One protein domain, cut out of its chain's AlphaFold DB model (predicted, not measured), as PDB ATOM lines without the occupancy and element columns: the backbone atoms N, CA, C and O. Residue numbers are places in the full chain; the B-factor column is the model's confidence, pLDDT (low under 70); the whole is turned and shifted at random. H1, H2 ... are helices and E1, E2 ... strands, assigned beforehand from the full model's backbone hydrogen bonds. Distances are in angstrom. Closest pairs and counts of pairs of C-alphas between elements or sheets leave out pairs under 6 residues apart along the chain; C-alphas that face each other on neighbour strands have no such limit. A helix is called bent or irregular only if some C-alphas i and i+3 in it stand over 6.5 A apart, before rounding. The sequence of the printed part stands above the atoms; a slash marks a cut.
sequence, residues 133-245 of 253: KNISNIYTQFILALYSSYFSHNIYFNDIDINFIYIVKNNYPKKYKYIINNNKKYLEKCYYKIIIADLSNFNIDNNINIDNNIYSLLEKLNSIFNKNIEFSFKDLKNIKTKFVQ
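What this domain is: This is residues 133 to 245 of the 253 residues of an uncharacterized protein of viral metagenome (UniProt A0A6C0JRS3). A long helix, H1, runs through the core, with the sharply bent hairpin of E2 and E3 folded over one side of it and two helices, H2 and H3, packed crosswise on the other. A very small strand pair, E1 and E4, sits near the end of H1 at residues 146 to 153. The printed part has 113 residues, with three named helices and four named strands in the order H1 E1 E2 E3 E4 H2 H3, and its class is mixed, helices and strands. Its two sheets, E2 - E3 and E1 - E4, are both antiparallel. The whole is compact, with a radius of gyration of the C-alphas of 13.4 A, and rounded, spanning 38 by 29 by 26 A.

How they stand to each other: Look first at E2, residues 165 to 180, and E3, residues 183 to 196, an antiparallel hairpin. E2 bends by 127 degrees at residue 169 and E3 by 121 degrees at residue 191. N 168 and O 193 are 2.9 A apart and N 178 and O 185 are 2.8 A apart, both within hydrogen-bond range. From there go to H1, residues 133 to 153: its C-alpha of Ile 138 is 6.0 A from that of Ile 194, the closest pair with E3, and Ser 148 and Ile 180 give the closest C-alphas with E2, 5.0 A. H2, residues 210 to 224, touches H1, closest at the C-alphas of Ile 143 and Ile 214, 6.8 A; they run opposite ways at a tilt of 38 degrees, only just steep. H3, residues 233 to 244, touches residues 140 to 147 of H1, closest at the C-alphas of Thr 140 and Ile 239, 6.9 A; they run the same way at a steep tilt of 62 degrees. H2 and H3 only just touch, with 3 pairs of C-alphas within 8 A, the closest being those of Tyr 215 and Phe 233, 6.7 A. E1, residues 155 to 157, and E4, residues 202 to 204, are antiparallel neighbours, with N 203 and O 156 within hydrogen-bond range at 2.8 A. E2 and E4 are apart. In H1 and H3 every O i to N i+4 pair is within hydrogen-bond range; in H2, 6 of 11 are.

Where its parts are: Find C-alpha 165 at (40.845, 37.290, -41.672), where E2 begins; it measures 21.8 A from first to last C-alpha, and E3 22.0 A. C-alpha 133 at (49.102, 21.654, -48.464) begins H1, 30.1 A long. H2 is 22.4 A, and H3, 14.9 A, ends at (28.914, 17.980, -44.730). E1 is 7.1 A and E4 7.0 A.

The domain as a whole: The two C-alphas farthest apart, those of Asn 171 and Asn 207, are 40.1 A apart. The printed part has no cut, and no link is long. No printed residue is under 70 in pLDDT, and the mean of the printed part is 90.9.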
ATOM      1  N   LYS A 133      49.808  22.655 -49.277       83.25
ATOM      2  CA  LYS A 133      49.102  21.654 -48.464       83.25
ATOM      3  C   LYS A 133      48.418  22.276 -47.240       83.25
ATOM      4  O   LYS A 133      47.325  21.866 -46.859       83.25
ATOM      5  N   ASN A 134      49.062  23.257 -46.613       90.38
ATOM      6  CA  ASN A 134      48.490  23.976 -45.481       90.38
ATOM      7  C   ASN A 134      47.441  24.999 -45.924       90.38
ATOM      8  O   ASN A 134      46.464  25.188 -45.205       90.38
ATOM      9  N   ILE A 135      47.596  25.589 -47.110       90.88
ATOM     10  CA  ILE A 135      46.598  26.482 -47.699       90.88
ATOM     11  C   ILE A 135      45.293  25.724 -47.988       90.88
ATOM     12  O   ILE A 135      44.234  26.154 -47.543       90.88
ATOM     13  N   SER A 136      45.350  24.535 -48.594       89.81
ATOM     14  CA  SER A 136      44.163  23.681 -48.796       89.81
ATOM     15  C   SER A 136      43.446  23.337 -47.476       89.81
ATOM     16  O   SER A 136      42.215  23.394 -47.381       89.81
ATOM     17  N   ASN A 137      44.208  23.063 -46.410       92.62
ATOM     18  CA  ASN A 137      43.649  22.881 -45.068       92.62
ATOM     19  C   ASN A 137      42.984  24.157 -44.529       92.62
ATOM     20  O   ASN A 137      41.979  24.054 -43.832       92.62
ATOM     21  N   ILE A 138      43.521  25.342 -44.820       93.69
ATOM     22  CA  ILE A 138      42.932  26.625 -44.415       93.69
ATOM     23  C   ILE A 138      41.607  26.874 -45.145       93.69
ATOM     24  O   ILE A 138      40.614  27.164 -44.479       93.69
ATOM     25  N   TYR A 139      41.553  26.661 -46.465       93.31
ATOM     26  CA  TYR A 139      40.298  26.703 -47.228       93.31
ATOM     27  C   TYR A 139      39.255  25.757 -46.638       93.31
ATOM     28  O   TYR A 139      38.114  26.144 -46.400       93.31
ATOM     29  N   THR A 140      39.664  24.527 -46.319       94.69
ATOM     30  CA  THR A 140      38.768  23.545 -45.702       94.69
ATOM     31  C   THR A 140      38.237  24.037 -44.357       94.69
ATOM     32  O   THR A 140      37.042  23.932 -44.109       94.69
ATOM     33  N   GLN A 141      39.082  24.615 -43.497       96.25
ATOM     34  CA  GLN A 141      38.628  25.188 -42.225       96.25
ATOM     35  C   GLN A 141      37.602  26.306 -42.428       96.25
ATOM     36  O   GLN A 141      36.585  26.318 -41.740       96.25
ATOM     37  N   PHE A 142      37.848  27.212 -43.376       95.94
ATOM     38  CA  PHE A 142      36.936  28.312 -43.684       95.94
ATOM     39  C   PHE A 142      35.567  27.804 -44.141       95.94
ATOM     40  O   PHE A 142      34.543  28.162 -43.565       95.94
ATOM     41  N   ILE A 143      35.554  26.877 -45.102       96.06
ATOM     42  CA  ILE A 143      34.331  26.254 -45.625       96.06
ATOM     43  C   ILE A 143      33.555  25.557 -44.507       96.06
ATOM     44  O   ILE A 143      32.345  25.735 -44.375       96.06
ATOM     45  N   LEU A 144      34.242  24.767 -43.676       97.06
ATOM     46  CA  LEU A 144      33.598  24.057 -42.574       97.06
ATOM     47  C   LEU A 144      33.066  25.009 -41.501       97.06
ATOM     48  O   LEU A 144      32.028  24.709 -40.911       97.06
ATOM     49  N   ALA A 145      33.726  26.143 -41.257       97.00
ATOM     50  CA  ALA A 145      33.232  27.172 -40.349       97.00
ATOM     51  C   ALA A 145      31.936  27.804 -40.871       97.00
ATOM     52  O   ALA A 145      30.952  27.841 -40.133       97.00
ATOM     53  N   LEU A 146      31.899  28.200 -42.148       96.62
ATOM     54  CA  LEU A 146      30.712  28.786 -42.780       96.62
ATOM     55  C   LEU A 146      29.537  27.800 -42.823       96.62
ATOM     56  O   LEU A 146      28.427  28.146 -42.424       96.62
ATOM     57  N   TYR A 147      29.779  26.537 -43.189       96.75
ATOM     58  CA  TYR A 147      28.741  25.508 -43.093       96.75
ATOM     59  C   TYR A 147      28.286  25.265 -41.651       96.75
ATOM     60  O   TYR A 147      27.095  25.079 -41.419       96.75
ATOM     61  N   SER A 148      29.201  25.257 -40.676       96.06
ATOM     62  CA  SER A 148      28.823  25.087 -39.264       96.06
ATOM     63  C   SER A 148      27.943  26.240 -38.783       96.06
ATOM     64  O   SER A 148      26.962  25.986 -38.090       96.06
ATOM     65  N   SER A 149      28.257  27.475 -39.186       96.50
ATOM     66  CA  SER A 149      27.457  28.673 -38.904       96.50
ATOM     67  C   SER A 149      26.048  28.543 -39.479       96.50
ATOM     68  O   SER A 149      25.063  28.658 -38.749       96.50
ATOM     69  N   TYR A 150      25.954  28.190 -40.763       96.25
ATOM     70  CA  TYR A 150      24.675  28.044 -41.446       96.25
ATOM     71  C   TYR A 150      23.829  26.916 -40.850       96.25
ATOM     72  O   TYR A 150      22.711  27.142 -40.408       96.25
ATOM     73  N   PHE A 151      24.365  25.699 -40.750       93.75
ATOM     74  CA  PHE A 151      23.578  24.547 -40.303       93.75
ATOM     75  C   PHE A 151      23.291  24.521 -38.798       93.75
ATOM     76  O   PHE A 151      22.381  23.807 -38.380       93.75
ATOM     77  N   SER A 152      24.061  25.241 -37.976       92.31
ATOM     78  CA  SER A 152      23.823  25.292 -36.524       92.31
ATOM     79  C   SER A 152      22.990  26.500 -36.102       92.31
ATOM     80  O   SER A 152      22.306  26.427 -35.083       92.31
ATOM     81  N   HIS A 153      23.051  27.605 -36.852       93.94
ATOM     82  CA  HIS A 153      22.474  28.884 -36.430       93.94
ATOM     83  C   HIS A 153      21.690  29.627 -37.523       93.94
ATOM     84  O   HIS A 153      21.180  30.708 -37.243       93.94
ATOM     85  N   ASN A 154      21.575  29.080 -38.740       95.31
ATOM     86  CA  ASN A 154      21.020  29.747 -39.928       95.31
ATOM     87  C   ASN A 154      21.727  31.070 -40.267       95.31
ATOM     88  O   ASN A 154      21.115  31.973 -40.822       95.31
ATOM     89  N   ILE A 155      23.011  31.196 -39.909       96.62
ATOM     90  CA  ILE A 155      23.808  32.403 -40.158       96.62
ATOM     91  C   ILE A 155      24.730  32.170 -41.355       96.62
ATOM     92  O   ILE A 155      25.525  31.226 -41.352       96.62
ATOM     93  N   TYR A 156      24.674  33.069 -42.334       96.81
ATOM     94  CA  TYR A 156      25.607  33.139 -43.463       96.81
ATOM     95  C   TYR A 156      26.085  34.578 -43.677       96.81
ATOM     96  O   TYR A 156      25.533  35.511 -43.098       96.81
ATOM     97  N   PHE A 157      27.119  34.758 -44.498       95.88
ATOM     98  CA  PHE A 157      27.752  36.057 -44.721       95.88
ATOM     99  C   PHE A 157      27.636  36.439 -46.192       95.88
ATOM    100  O   PHE A 157      27.990  35.654 -47.069       95.88
ATOM    101  N   ASN A 158      27.131  37.634 -46.478       93.81
ATOM    102  CA  ASN A 158      27.131  38.179 -47.836       93.81
ATOM    103  C   ASN A 158      28.530  38.645 -48.239       93.81
ATOM    104  O   ASN A 158      28.900  38.563 -49.409       93.81
ATOM    105  N   ASP A 159      29.292  39.133 -47.263       92.44
ATOM    106  CA  ASP A 159      30.670  39.556 -47.436       92.44
ATOM    107  C   ASP A 159      31.487  39.298 -46.164       92.44
ATOM    108  O   ASP A 159      30.930  39.221 -45.070       92.44
ATOM    109  N   ILE A 160      32.800  39.156 -46.330       90.94
ATOM    110  CA  ILE A 160      33.796  39.074 -45.266       90.94
ATOM    111  C   ILE A 160      35.010  39.893 -45.715       90.94
ATOM    112  O   ILE A 160      35.665  39.565 -46.710       90.94
ATOM    113  N   ASP A 161      35.336  40.943 -44.964       88.25
ATOM    114  CA  ASP A 161      36.523  41.759 -45.195       88.25
ATOM    115  C   ASP A 161      37.787  40.956 -44.852       88.25
ATOM    116  O   ASP A 161      38.069  40.599 -43.701       88.25
ATOM    117  N   ILE A 162      38.586  40.691 -45.886       86.81
ATOM    118  CA  ILE A 162      39.834  39.926 -45.800       86.81
ATOM    119  C   ILE A 162      40.868  40.571 -44.874       86.81
ATOM    120  O   ILE A 162      41.796  39.899 -44.416       86.81
ATOM    121  N   ASN A 163      40.714  41.857 -44.545       83.94
ATOM    122  CA  ASN A 163      41.604  42.537 -43.620       83.94
ATOM    123  C   ASN A 163      41.480  41.984 -42.201       83.94
ATOM    124  O   ASN A 163      42.489  41.974 -41.492       83.94
ATOM    125  N   PHE A 164      40.307  41.450 -41.850       87.25
ATOM    126  CA  PHE A 164      39.980  40.842 -40.558       87.25
ATOM    127  C   PHE A 164      39.925  39.308 -40.622       87.25
ATOM    128  O   PHE A 164      39.341  38.647 -39.758       87.25
ATOM    129  N   ILE A 165      40.550  38.719 -41.639       89.88
ATOM    130  CA  ILE A 165      40.845  37.290 -41.672       89.88
ATOM    131  C   ILE A 165      42.318  37.101 -41.325       89.88
ATOM    132  O   ILE A 165      43.216  37.691 -41.933       89.88
ATOM    133  N   TYR A 166      42.576  36.236 -40.349       90.06
ATOM    134  CA  TYR A 166      43.919  35.979 -39.847       90.06
ATOM    135  C   TYR A 166      44.284  34.509 -39.977       90.06
ATOM    136  O   TYR A 166      43.446  33.620 -39.823       90.06
ATOM    137  N   ILE A 167      45.568  34.244 -40.207       91.69
ATOM    138  CA  ILE A 167      46.113  32.890 -40.217       91.69
ATOM    139  C   ILE A 167      47.183  32.797 -39.142       91.69
ATOM    140  O   ILE A 167      48.211  33.464 -39.219       91.69
ATOM    141  N   VAL A 168      46.947  31.930 -38.161       90.50
ATOM    142  CA  VAL A 168      47.828  31.728 -37.010       90.50
ATOM    143  C   VAL A 168      48.481  30.355 -37.104       90.50
ATOM    144  O   VAL A 168      47.821  29.354 -37.386       90.50
ATOM    145  N   LYS A 169      49.791  30.286 -36.858       91.38
ATOM    146  CA  LYS A 169      50.529  29.020 -36.801       91.38
ATOM    147  C   LYS A 169      50.281  28.352 -35.454       91.38
ATOM    148  O   LYS A 169      50.414  28.974 -34.405       91.38
ATOM    149  N   ASN A 170      49.942  27.071 -35.478       91.19
ATOM    150  CA  ASN A 170      49.884  26.271 -34.267       91.19
ATOM    151  C   ASN A 170      51.293  25.843 -33.851       91.19
ATOM    152  O   ASN A 170      52.107  25.462 -34.691       91.19
ATOM    153  N   ASN A 171      51.538  25.804 -32.541       89.19
ATOM    154  CA  ASN A 171      52.791  25.279 -31.985       89.19
ATOM    155  C   ASN A 171      53.007  23.795 -32.340       89.19
ATOM    156  O   ASN A 171      54.138  23.348 -32.489       89.19
ATOM    157  N   TYR A 172      51.918  23.040 -32.498       92.75
ATOM    158  CA  TYR A 172      51.900  21.633 -32.897       92.75
ATOM    159  C   TYR A 172      50.676  21.351 -33.787       92.75
ATOM    160  O   TYR A 172      49.705  22.110 -33.731       92.75
ATOM    161  N   PRO A 173      50.675  20.280 -34.606       94.56
ATOM    162  CA  PRO A 173      49.521  19.926 -35.429       94.56
ATOM    163  C   PRO A 173      48.277  19.705 -34.562       94.56
ATOM    164  O   PRO A 173      48.297  18.885 -33.646       94.56
ATOM    165  N   LYS A 174      47.184  20.414 -34.858       95.88
ATOM    166  CA  LYS A 174      45.925  20.313 -34.109       95.88
ATOM    167  C   LYS A 174      44.849  19.567 -34.884       95.88
ATOM    168  O   LYS A 174      44.857  19.518 -36.110       95.88
ATOM    169  N   LYS A 175      43.903  19.014 -34.133       96.00
ATOM    170  CA  LYS A 175      42.643  18.473 -34.634       96.00
ATOM    171  C   LYS A 175      41.539  19.483 -34.342       96.00
ATOM    172  O   LYS A 175      41.373  19.883 -33.190       96.00
ATOM    173  N   TYR A 176      40.784  19.877 -35.363       96.69
ATOM    174  CA  TYR A 176      39.659  20.799 -35.213       96.69
ATOM    175  C   TYR A 176      38.332  20.089 -35.406       96.69
ATOM    176  O   TYR A 176      38.167  19.293 -36.328       96.69
ATOM    177  N   LYS A 177      37.391  20.373 -34.505       94.94
ATOM    178  CA  LYS A 177      36.048  19.801 -34.494       94.94
ATOM    179  C   LYS A 177      35.056  20.811 -35.058       94.94
ATOM    180  O   LYS A 177      34.995  21.938 -34.577       94.94
ATOM    181  N   TYR A 178      34.229  20.350 -35.984       95.31
ATOM    182  CA  TYR A 178      33.099  21.071 -36.558       95.31
ATOM    183  C   TYR A 178      31.810  20.315 -36.250       95.31
ATOM    184  O   TYR A 178      31.807  19.080 -36.202       95.31
ATOM    185  N   ILE A 179      30.725  21.046 -36.009       91.12
ATOM    186  CA  ILE A 179      29.389  20.478 -35.820       91.12
ATOM    187  C   ILE A 179      28.548  20.958 -36.993       91.12
ATOM    188  O   ILE A 179      28.334  22.152 -37.153       91.12
ATOM    189  N   ILE A 180      28.122  20.019 -37.836       90.25
ATOM    190  CA  ILE A 180      27.381  20.308 -39.064       90.25
ATOM    191  C   ILE A 180      26.224  19.316 -39.152       90.25
ATOM    192  O   ILE A 180      26.454  18.103 -39.139       90.25
ATOM    193  N   ASN A 181      24.981  19.806 -39.215       85.25
ATOM    194  CA  ASN A 181      23.774  18.966 -39.184       85.25
ATOM    195  C   ASN A 181      23.781  17.966 -38.011       85.25
ATOM    196  O   ASN A 181      23.549  16.770 -38.200       85.25
ATOM    197  N   ASN A 182      24.142  18.443 -36.813       83.50
ATOM    198  CA  ASN A 182      24.334  17.653 -35.587       83.50
ATOM    199  C   ASN A 182      25.421  16.560 -35.655       83.50
ATOM    200  O   ASN A 182      25.611  15.816 -34.692       83.50
ATOM    201  N   ASN A 183      26.191  16.476 -36.743       87.31
ATOM    202  CA  ASN A 183      27.291  15.526 -36.877       87.31
ATOM    203  C   ASN A 183      28.616  16.182 -36.504       87.31
ATOM    204  O   ASN A 183      28.949  17.272 -36.970       87.31
ATOM    205  N   LYS A 184      29.406  15.477 -35.694       91.25
ATOM    206  CA  LYS A 184      30.771  15.887 -35.360       91.25
ATOM    207  C   LYS A 184      31.702  15.479 -36.495       91.25
ATOM    208  O   LYS A 184      31.782  14.302 -36.846       91.25
ATOM    209  N   LYS A 185      32.422  16.446 -37.047       92.19
ATOM    210  CA  LYS A 185      33.404  16.257 -38.113       92.19
ATOM    211  C   LYS A 185      34.743  16.784 -37.647       92.19
ATOM    212  O   LYS A 185      34.800  17.753 -36.895       92.19
ATOM    213  N   TYR A 186      35.810  16.125 -38.071       93.88
ATOM    214  CA  TYR A 186      37.150  16.458 -37.622       93.88
ATOM    215  C   TYR A 186      38.061  16.708 -38.810       93.88
ATOM    216  O   TYR A 186      38.152  15.873 -39.710       93.88
ATOM    217  N   LEU A 187      38.743  17.849 -38.783       94.94
ATOM    218  CA  LEU A 187      39.871  18.118 -39.656       94.94
ATOM    219  C   LEU A 187      41.153  17.830 -38.874       94.94
ATOM    220  O   LEU A 187      41.396  18.414 -37.817       94.94
ATOM    221  N   GLU A 188      41.929  16.875 -39.370       94.00
ATOM    222  CA  GLU A 188      43.116  16.350 -38.698       94.00
ATOM    223  C   GLU A 188      44.390  17.080 -39.149       94.00
ATOM    224  O   GLU A 188      44.483  17.555 -40.280       94.00
ATOM    225  N   LYS A 189      45.417  17.085 -38.286       93.19
ATOM    226  CA  LYS A 189      46.787  17.545 -38.597       93.19
ATOM    227  C   LYS A 189      46.863  18.979 -39.163       93.19
ATOM    228  O   LYS A 189      47.600  19.250 -40.112       93.19
ATOM    229  N   CYS A 190      46.138  19.918 -38.561       95.75
ATOM    230  CA  CYS A 190      46.162  21.333 -38.926       95.75
ATOM    231  C   CYS A 190      47.360  22.057 -38.288       95.75
ATOM    232  O   CYS A 190      47.389  22.291 -37.078       95.75
ATOM    233  N   TYR A 191      48.335  22.461 -39.102       94.88
ATOM    234  CA  TYR A 191      49.476  23.279 -38.658       94.88
ATOM    235  C   TYR A 191      49.134  24.764 -38.512       94.88
ATOM    236  O   TYR A 191      49.833  25.489 -37.811       94.88
ATOM    237  N   TYR A 192      48.056  25.208 -39.152       94.56
ATOM    238  CA  TYR A 192      47.588  26.586 -39.130       94.56
ATOM    239  C   TYR A 192      46.103  26.625 -38.788       94.56
ATOM    240  O   TYR A 192      45.370  25.675 -39.080       94.56
ATOM    241  N   LYS A 193      45.677  27.734 -38.194       94.19
ATOM    242  CA  LYS A 193      44.292  28.063 -37.881       94.19
ATOM    243  C   LYS A 193      43.895  29.315 -38.650       94.19
ATOM    244  O   LYS A 193      44.589  30.323 -38.532       94.19
ATOM    245  N   ILE A 194      42.779  29.269 -39.368       94.25
ATOM    246  CA  ILE A 194      42.126  30.495 -39.844       94.25
ATOM    247  C   ILE A 194      41.228  31.068 -38.751       94.25
ATOM    248  O   ILE A 194      40.557  30.320 -38.035       94.25
ATOM    249  N   ILE A 195      41.242  32.384 -38.604       93.62
ATOM    250  CA  ILE A 195      40.391  33.133 -37.686       93.62
ATOM    251  C   ILE A 195      39.599  34.127 -38.528       93.62
ATOM    252  O   ILE A 195      40.193  34.934 -39.241       93.62
ATOM    253  N   ILE A 196      38.276  34.030 -38.453       93.94
ATOM    254  CA  ILE A 196      37.326  34.926 -39.103       93.94
ATOM    255  C   ILE A 196      36.876  35.918 -38.035       93.94
ATOM    256  O   ILE A 196      36.170  35.530 -37.098       93.94
ATOM    257  N   ALA A 197      37.348  37.159 -38.143       90.25
ATOM    258  CA  ALA A 197      37.009  38.229 -37.212       90.25
ATOM    259  C   ALA A 197      36.104  39.305 -37.816       90.25
ATOM    260  O   ALA A 197      35.674  40.188 -37.087       90.25
ATOM    261  N   ASP A 198      35.798  39.238 -39.113       90.19
ATOM    262  CA  ASP A 198      34.726  40.050 -39.674       90.19
ATOM    263  C   ASP A 198      33.402  39.297 -39.629       90.19
ATOM    264  O   ASP A 198      33.253  38.248 -40.257       90.19
ATOM    265  N   LEU A 199      32.448  39.854 -38.886       92.44
ATOM    266  CA  LEU A 199      31.080  39.356 -38.780       92.44
ATOM    267  C   LEU A 199      30.060  40.400 -39.247       92.44
ATOM    268  O   LEU A 199      28.873  40.256 -38.978       92.44
ATOM    269  N   SER A 200      30.521  41.453 -39.916       88.56
ATOM    270  CA  SER A 200      29.773  42.683 -40.166       88.56
ATOM    271  C   SER A 200      28.625  42.503 -41.179       88.56
ATOM    272  O   SER A 200      27.519  43.005 -40.973       88.56
ATOM    273  N   ASN A 201      28.828  41.724 -42.246       92.06
ATOM    274  CA  ASN A 201      27.842  41.542 -43.322       92.06
ATOM    275  C   ASN A 201      27.164  40.160 -43.288       92.06
ATOM    276  O   ASN A 201      27.244  39.376 -44.240       92.06
ATOM    277  N   PHE A 202      26.520  39.847 -42.163       94.62
ATOM    278  CA  PHE A 202      25.799  38.591 -41.948       94.62
ATOM    279  C   PHE A 202      24.305  38.693 -42.298       94.62
ATOM    280  O   PHE A 202      23.721  39.772 -42.320       94.62
ATOM    281  N   ASN A 203      23.667  37.541 -42.503       95.62
ATOM    282  CA  ASN A 203      22.216  37.377 -42.558       95.62
ATOM    283  C   ASN A 203      21.780  36.140 -41.774       95.62
ATOM    284  O   ASN A 203      22.564  35.209 -41.572       95.62
ATOM    285  N   ILE A 204      20.513  36.139 -41.356       95.00
ATOM    286  CA  ILE A 204      19.866  35.014 -40.680       95.00
ATOM    287  C   ILE A 204      18.704  34.538 -41.556       95.00
ATOM    288  O   ILE A 204      17.625  35.120 -41.515       95.00
ATOM    289  N   ASP A 205      18.935  33.499 -42.355       91.19
ATOM    290  CA  ASP A 205      17.930  32.888 -43.237       91.19
ATOM    291  C   ASP A 205      18.305  31.420 -43.509       91.19
ATOM    292  O   ASP A 205      19.467  31.022 -43.400       91.19
ATOM    293  N   ASN A 206      17.317  30.604 -43.866       87.75
ATOM    294  CA  ASN A 206      17.468  29.217 -44.301       87.75
ATOM    295  C   ASN A 206      17.151  29.005 -45.796       87.75
ATOM    296  O   ASN A 206      17.274  27.880 -46.285       87.75
ATOM    297  N   ASN A 207      16.781  30.061 -46.527       89.50
ATOM    298  CA  ASN A 207      16.353  29.993 -47.926       89.50
ATOM    299  C   ASN A 207      17.405  30.494 -48.924       89.50
ATOM    300  O   ASN A 207      17.083  31.158 -49.910       89.50
ATOM    301  N   ILE A 208      18.673  30.141 -48.708       94.12
ATOM    302  CA  ILE A 208      19.750  30.507 -49.632       94.12
ATOM    303  C   ILE A 208      20.459  29.299 -50.232       94.12
ATOM    304  O   ILE A 208      20.579  28.230 -49.627       94.12
ATOM    305  N   ASN A 209      21.026  29.493 -51.423       95.06
ATOM    306  CA  ASN A 209      22.015  28.565 -51.951       95.06
ATOM    307  C   ASN A 209      23.354  28.780 -51.227       95.06
ATOM    308  O   ASN A 209      24.219  29.527 -51.687       95.06
ATOM    309  N   ILE A 210      23.505  28.109 -50.082       95.00
ATOM    310  CA  ILE A 210      24.693  28.215 -49.229       95.00
ATOM    311  C   ILE A 210      25.989  27.819 -49.950       95.00
ATOM    312  O   ILE A 210      27.039  28.378 -49.655       95.00
ATOM    313  N   ASP A 211      25.942  26.909 -50.927       95.12
ATOM    314  CA  ASP A 211      27.144  26.513 -51.671       95.12
ATOM    315  C   ASP A 211      27.652  27.671 -52.539       95.12
ATOM    316  O   ASP A 211      28.845  27.972 -52.529       95.12
ATOM    317  N   ASN A 212      26.747  28.347 -53.252       95.12
ATOM    318  CA  ASN A 212      27.102  29.509 -54.066       95.12
ATOM    319  C   ASN A 212      27.587  30.673 -53.193       95.12
ATOM    320  O   ASN A 212      28.566  31.325 -53.546       95.12
ATOM    321  N   ASN A 213      26.938  30.897 -52.044       95.38
ATOM    322  CA  ASN A 213      27.350  31.924 -51.089       95.38
ATOM    323  C   ASN A 213      28.758  31.661 -50.527       95.38
ATOM    324  O   ASN A 213      29.598  32.554 -50.522       95.38
ATOM    325  N   ILE A 214      29.053  30.428 -50.102       95.62
ATOM    326  CA  ILE A 214      30.397  30.079 -49.629       95.62
ATOM    327  C   ILE A 214      31.410  30.265 -50.757       95.62
ATOM    328  O   ILE A 214      32.463  30.852 -50.527       95.62
ATOM    329  N   TYR A 215      31.100  29.803 -51.971       94.31
ATOM    330  CA  TYR A 215      32.019  29.908 -53.101       94.31
ATOM    331  C   TYR A 215      32.407  31.356 -53.428       94.31
ATOM    332  O   TYR A 215      33.592  31.624 -53.605       94.31
ATOM    333  N   SER A 216      31.461  32.301 -53.414       92.31
ATOM    334  CA  SER A 216      31.779  33.715 -53.669       92.31
ATOM    335  C   SER A 216      32.690  34.325 -52.597       92.31
ATOM    336  O   SER A 216      33.507  35.193 -52.895       92.31
ATOM    337  N   LEU A 217      32.598  33.863 -51.345       92.69
ATOM    338  CA  LEU A 217      33.509  34.287 -50.276       92.69
ATOM    339  C   LEU A 217      34.917  33.685 -50.431       92.69
ATOM    340  O   LEU A 217      35.899  34.299 -50.014       92.69
ATOM    341  N   LEU A 218      35.041  32.494 -51.029       89.94
ATOM    342  CA  LEU A 218      36.331  31.822 -51.223       89.94
ATOM    343  C   LEU A 218      37.252  32.554 -52.190       89.94
ATOM    344  O   LEU A 218      38.458  32.589 -51.954       89.94
ATOM    345  N   GLU A 219      36.702  33.160 -53.241       82.81
ATOM    346  CA  GLU A 219      37.491  33.915 -54.221       82.81
ATOM    347  C   GLU A 219      38.276  35.056 -53.554       82.81
ATOM    348  O   GLU A 219      39.422  35.328 -53.919       82.81
ATOM    349  N   LYS A 220      37.719  35.656 -52.493       82.19
ATOM    350  CA  LYS A 220      38.375  36.723 -51.722       82.19
ATOM    351  C   LYS A 220      39.570  36.218 -50.912       82.19
ATOM    352  O   LYS A 220      40.568  36.931 -50.795       82.19
ATOM    353  N   LEU A 221      39.524  34.983 -50.399       83.75
ATOM    354  CA  LEU A 221      40.616  34.404 -49.604       83.75
ATOM    355  C   LEU A 221      41.923  34.251 -50.381       83.75
ATOM    356  O   LEU A 221      42.984  34.284 -49.760       83.75
ATOM    357  N   ASN A 222      41.869  34.110 -51.711       79.56
ATOM    358  CA  ASN A 222      43.072  33.990 -52.542       79.56
ATOM    359  C   ASN A 222      44.044  35.153 -52.291       79.56
ATOM    360  O   ASN A 222      45.249  34.934 -52.212       79.56
ATOM    361  N   SER A 223      43.515  36.362 -52.068       80.19
ATOM    362  CA  SER A 223      44.304  37.574 -51.801       80.19
ATOM    363  C   SER A 223      45.135  37.525 -50.509       80.19
ATOM    364  O   SER A 223      46.080  38.296 -50.356       80.19
ATOM    365  N   ILE A 224      44.814  36.620 -49.580       81.62
ATOM    366  CA  ILE A 224      45.542  36.463 -48.312       81.62
ATOM    367  C   ILE A 224      46.855  35.704 -48.525       81.62
ATOM    368  O   ILE A 224      47.809  35.868 -47.760       81.62
ATOM    369  N   PHE A 225      46.919  34.856 -49.551       82.44
ATOM    370  CA  PHE A 225      48.085  34.035 -49.828       82.44
ATOM    371  C   PHE A 225      48.974  34.704 -50.874       82.44
ATOM    372  O   PHE A 225      48.514  35.129 -51.925       82.44
ATOM    373  N   ASN A 226      50.291  34.673 -50.661       71.25
ATOM    374  CA  ASN A 226      51.278  35.069 -51.677       71.25
ATOM    375  C   ASN A 226      51.417  34.025 -52.813       71.25
ATOM    376  O   ASN A 226      52.492  33.860 -53.388       71.25
ATOM    377  N   LYS A 227      50.364  33.244 -53.074       74.19
ATOM    378  CA  LYS A 227      50.320  32.169 -54.064       74.19
ATOM    379  C   LYS A 227      48.965  32.176 -54.751       74.19
ATOM    380  O   LYS A 227      47.939  32.141 -54.076       74.19
ATOM    381  N   ASN A 228      48.978  32.104 -56.078       70.06
ATOM    382  CA  ASN A 228      47.770  31.881 -56.860       70.06
ATOM    383  C   ASN A 228      47.363  30.414 -56.719       70.06
ATOM    384  O   ASN A 228      47.931  29.537 -57.364       70.06
ATOM    385  N   ILE A 229      46.413  30.148 -55.826       75.38
ATOM    386  CA  ILE A 229      45.762  28.847 -55.710       75.38
ATOM    387  C   ILE A 229      44.349  29.023 -56.231       75.38
ATOM    388  O   ILE A 229      43.536  29.717 -55.626       75.38
ATOM    389  N   GLU A 230      44.065  28.401 -57.368       75.38
ATOM    390  CA  GLU A 230      42.711  28.352 -57.899       75.38
ATOM    391  C   GLU A 230      41.910  27.324 -57.107       75.38
ATOM    392  O   GLU A 230      42.149  26.117 -57.189       75.38
ATOM    393  N   PHE A 231      40.975  27.814 -56.300       83.25
ATOM    394  CA  PHE A 231      40.010  26.975 -55.613       83.25
ATOM    395  C   PHE A 231      38.738  26.897 -56.453       83.25
ATOM    396  O   PHE A 231      38.068  27.903 -56.667       83.25
ATOM    397  N   SER A 232      38.390  25.705 -56.933       88.69
ATOM    398  CA  SER A 232      37.244  25.524 -57.823       88.69
ATOM    399  C   SER A 232      35.968  25.152 -57.064       88.69
ATOM    400  O   SER A 232      35.991  24.612 -55.954       88.69
ATOM    401  N   PHE A 233      34.811  25.333 -57.704       90.94
ATOM    402  CA  PHE A 233      33.542  24.843 -57.154       90.94
ATOM    403  C   PHE A 233      33.537  23.312 -56.975       90.94
ATOM    404  O   PHE A 233      32.836  22.771 -56.117       90.94
ATOM    405  N   LYS A 234      34.352  22.585 -57.756       91.75
ATOM    406  CA  LYS A 234      34.557  21.139 -57.592       91.75
ATOM    407  C   LYS A 234      35.243  20.823 -56.261       91.75
ATOM    408  O   LYS A 234      34.850  19.863 -55.602       91.75
ATOM    409  N   ASP A 235      36.201  21.640 -55.832       91.38
ATOM    410  CA  ASP A 235      36.874  21.476 -54.539       91.38
ATOM    411  C   ASP A 235      35.912  21.721 -53.374       91.38
ATOM    412  O   ASP A 235      35.878  20.930 -52.426       91.38
ATOM    413  N   LEU A 236      35.045  22.736 -53.488       94.12
ATOM    414  CA  LEU A 236      33.959  22.967 -52.529       94.12
ATOM    415  C   LEU A 236      33.042  21.741 -52.432       94.12
ATOM    416  O   LEU A 236      32.789  21.247 -51.331       94.12
ATOM    417  N   LYS A 237      32.590  21.206 -53.575       93.31
ATOM    418  CA  LYS A 237      31.766  19.988 -53.618       93.31
ATOM    419  C   LYS A 237      32.470  18.805 -52.961       93.31
ATOM    420  O   LYS A 237      31.852  18.122 -52.153       93.31
ATOM    421  N   ASN A 238      33.755  18.588 -53.237       92.94
ATOM    422  CA  ASN A 238      34.526  17.500 -52.632       92.94
ATOM    423  C   ASN A 238      34.578  17.615 -51.099       92.94
ATOM    424  O   ASN A 238      34.381  16.624 -50.390       92.94
ATOM    425  N   ILE A 239      34.800  18.824 -50.574       92.81
ATOM    426  CA  ILE A 239      34.787  19.091 -49.129       92.81
ATOM    427  C   ILE A 239      33.387  18.871 -48.554       92.81
ATOM    428  O   ILE A 239      33.247  18.202 -47.526       92.81
ATOM    429  N   LYS A 240      32.345  19.366 -49.229       93.19
ATOM    430  CA  LYS A 240      30.950  19.160 -48.833       93.19
ATOM    431  C   LYS A 240      30.608  17.672 -48.766       93.19
ATOM    432  O   LYS A 240      30.097  17.221 -47.746       93.19
ATOM    433  N   THR A 241      30.933  16.888 -49.789       91.75
ATOM    434  CA  THR A 241      30.691  15.438 -49.800       91.75
ATOM    435  C   THR A 241      31.425  14.747 -48.654       91.75
ATOM    436  O   THR A 241      30.843  13.951 -47.924       91.75
ATOM    437  N   LYS A 242      32.695  15.102 -48.429       90.56
ATOM    438  CA  LYS A 242      33.526  14.479 -47.392       90.56
ATOM    439  C   LYS A 242      33.066  14.803 -45.969       90.56
ATOM    440  O   LYS A 242      33.095  13.941 -45.086       90.56
ATOM    441  N   PHE A 243      32.680  16.049 -45.711       89.38
ATOM    442  CA  PHE A 243      32.473  16.536 -44.349       89.38
ATOM    443  C   PHE A 243      31.027  16.912 -44.032       89.38
ATOM    444  O   PHE A 243      30.611  16.723 -42.897       89.38
ATOM    445  N   VAL A 244      30.245  17.401 -44.985       85.06
ATOM    446  CA  VAL A 244      28.914  17.980 -44.730       85.06
ATOM    447  C   VAL A 244      27.797  16.984 -45.024       85.06
ATOM    448  O   VAL A 244      26.860  16.855 -44.235       85.06
ATOM    449  N   GLN A 245      27.891  16.257 -46.138       82.44
ATOM    450  CA  GLN A 245      26.910  15.234 -46.484       82.44
ATOM    451  C   GLN A 245      27.042  14.031 -45.539       82.44
ATOM    452  O   GLN A 245      28.135  13.651 -45.099       82.44
TER     453      GLN A 245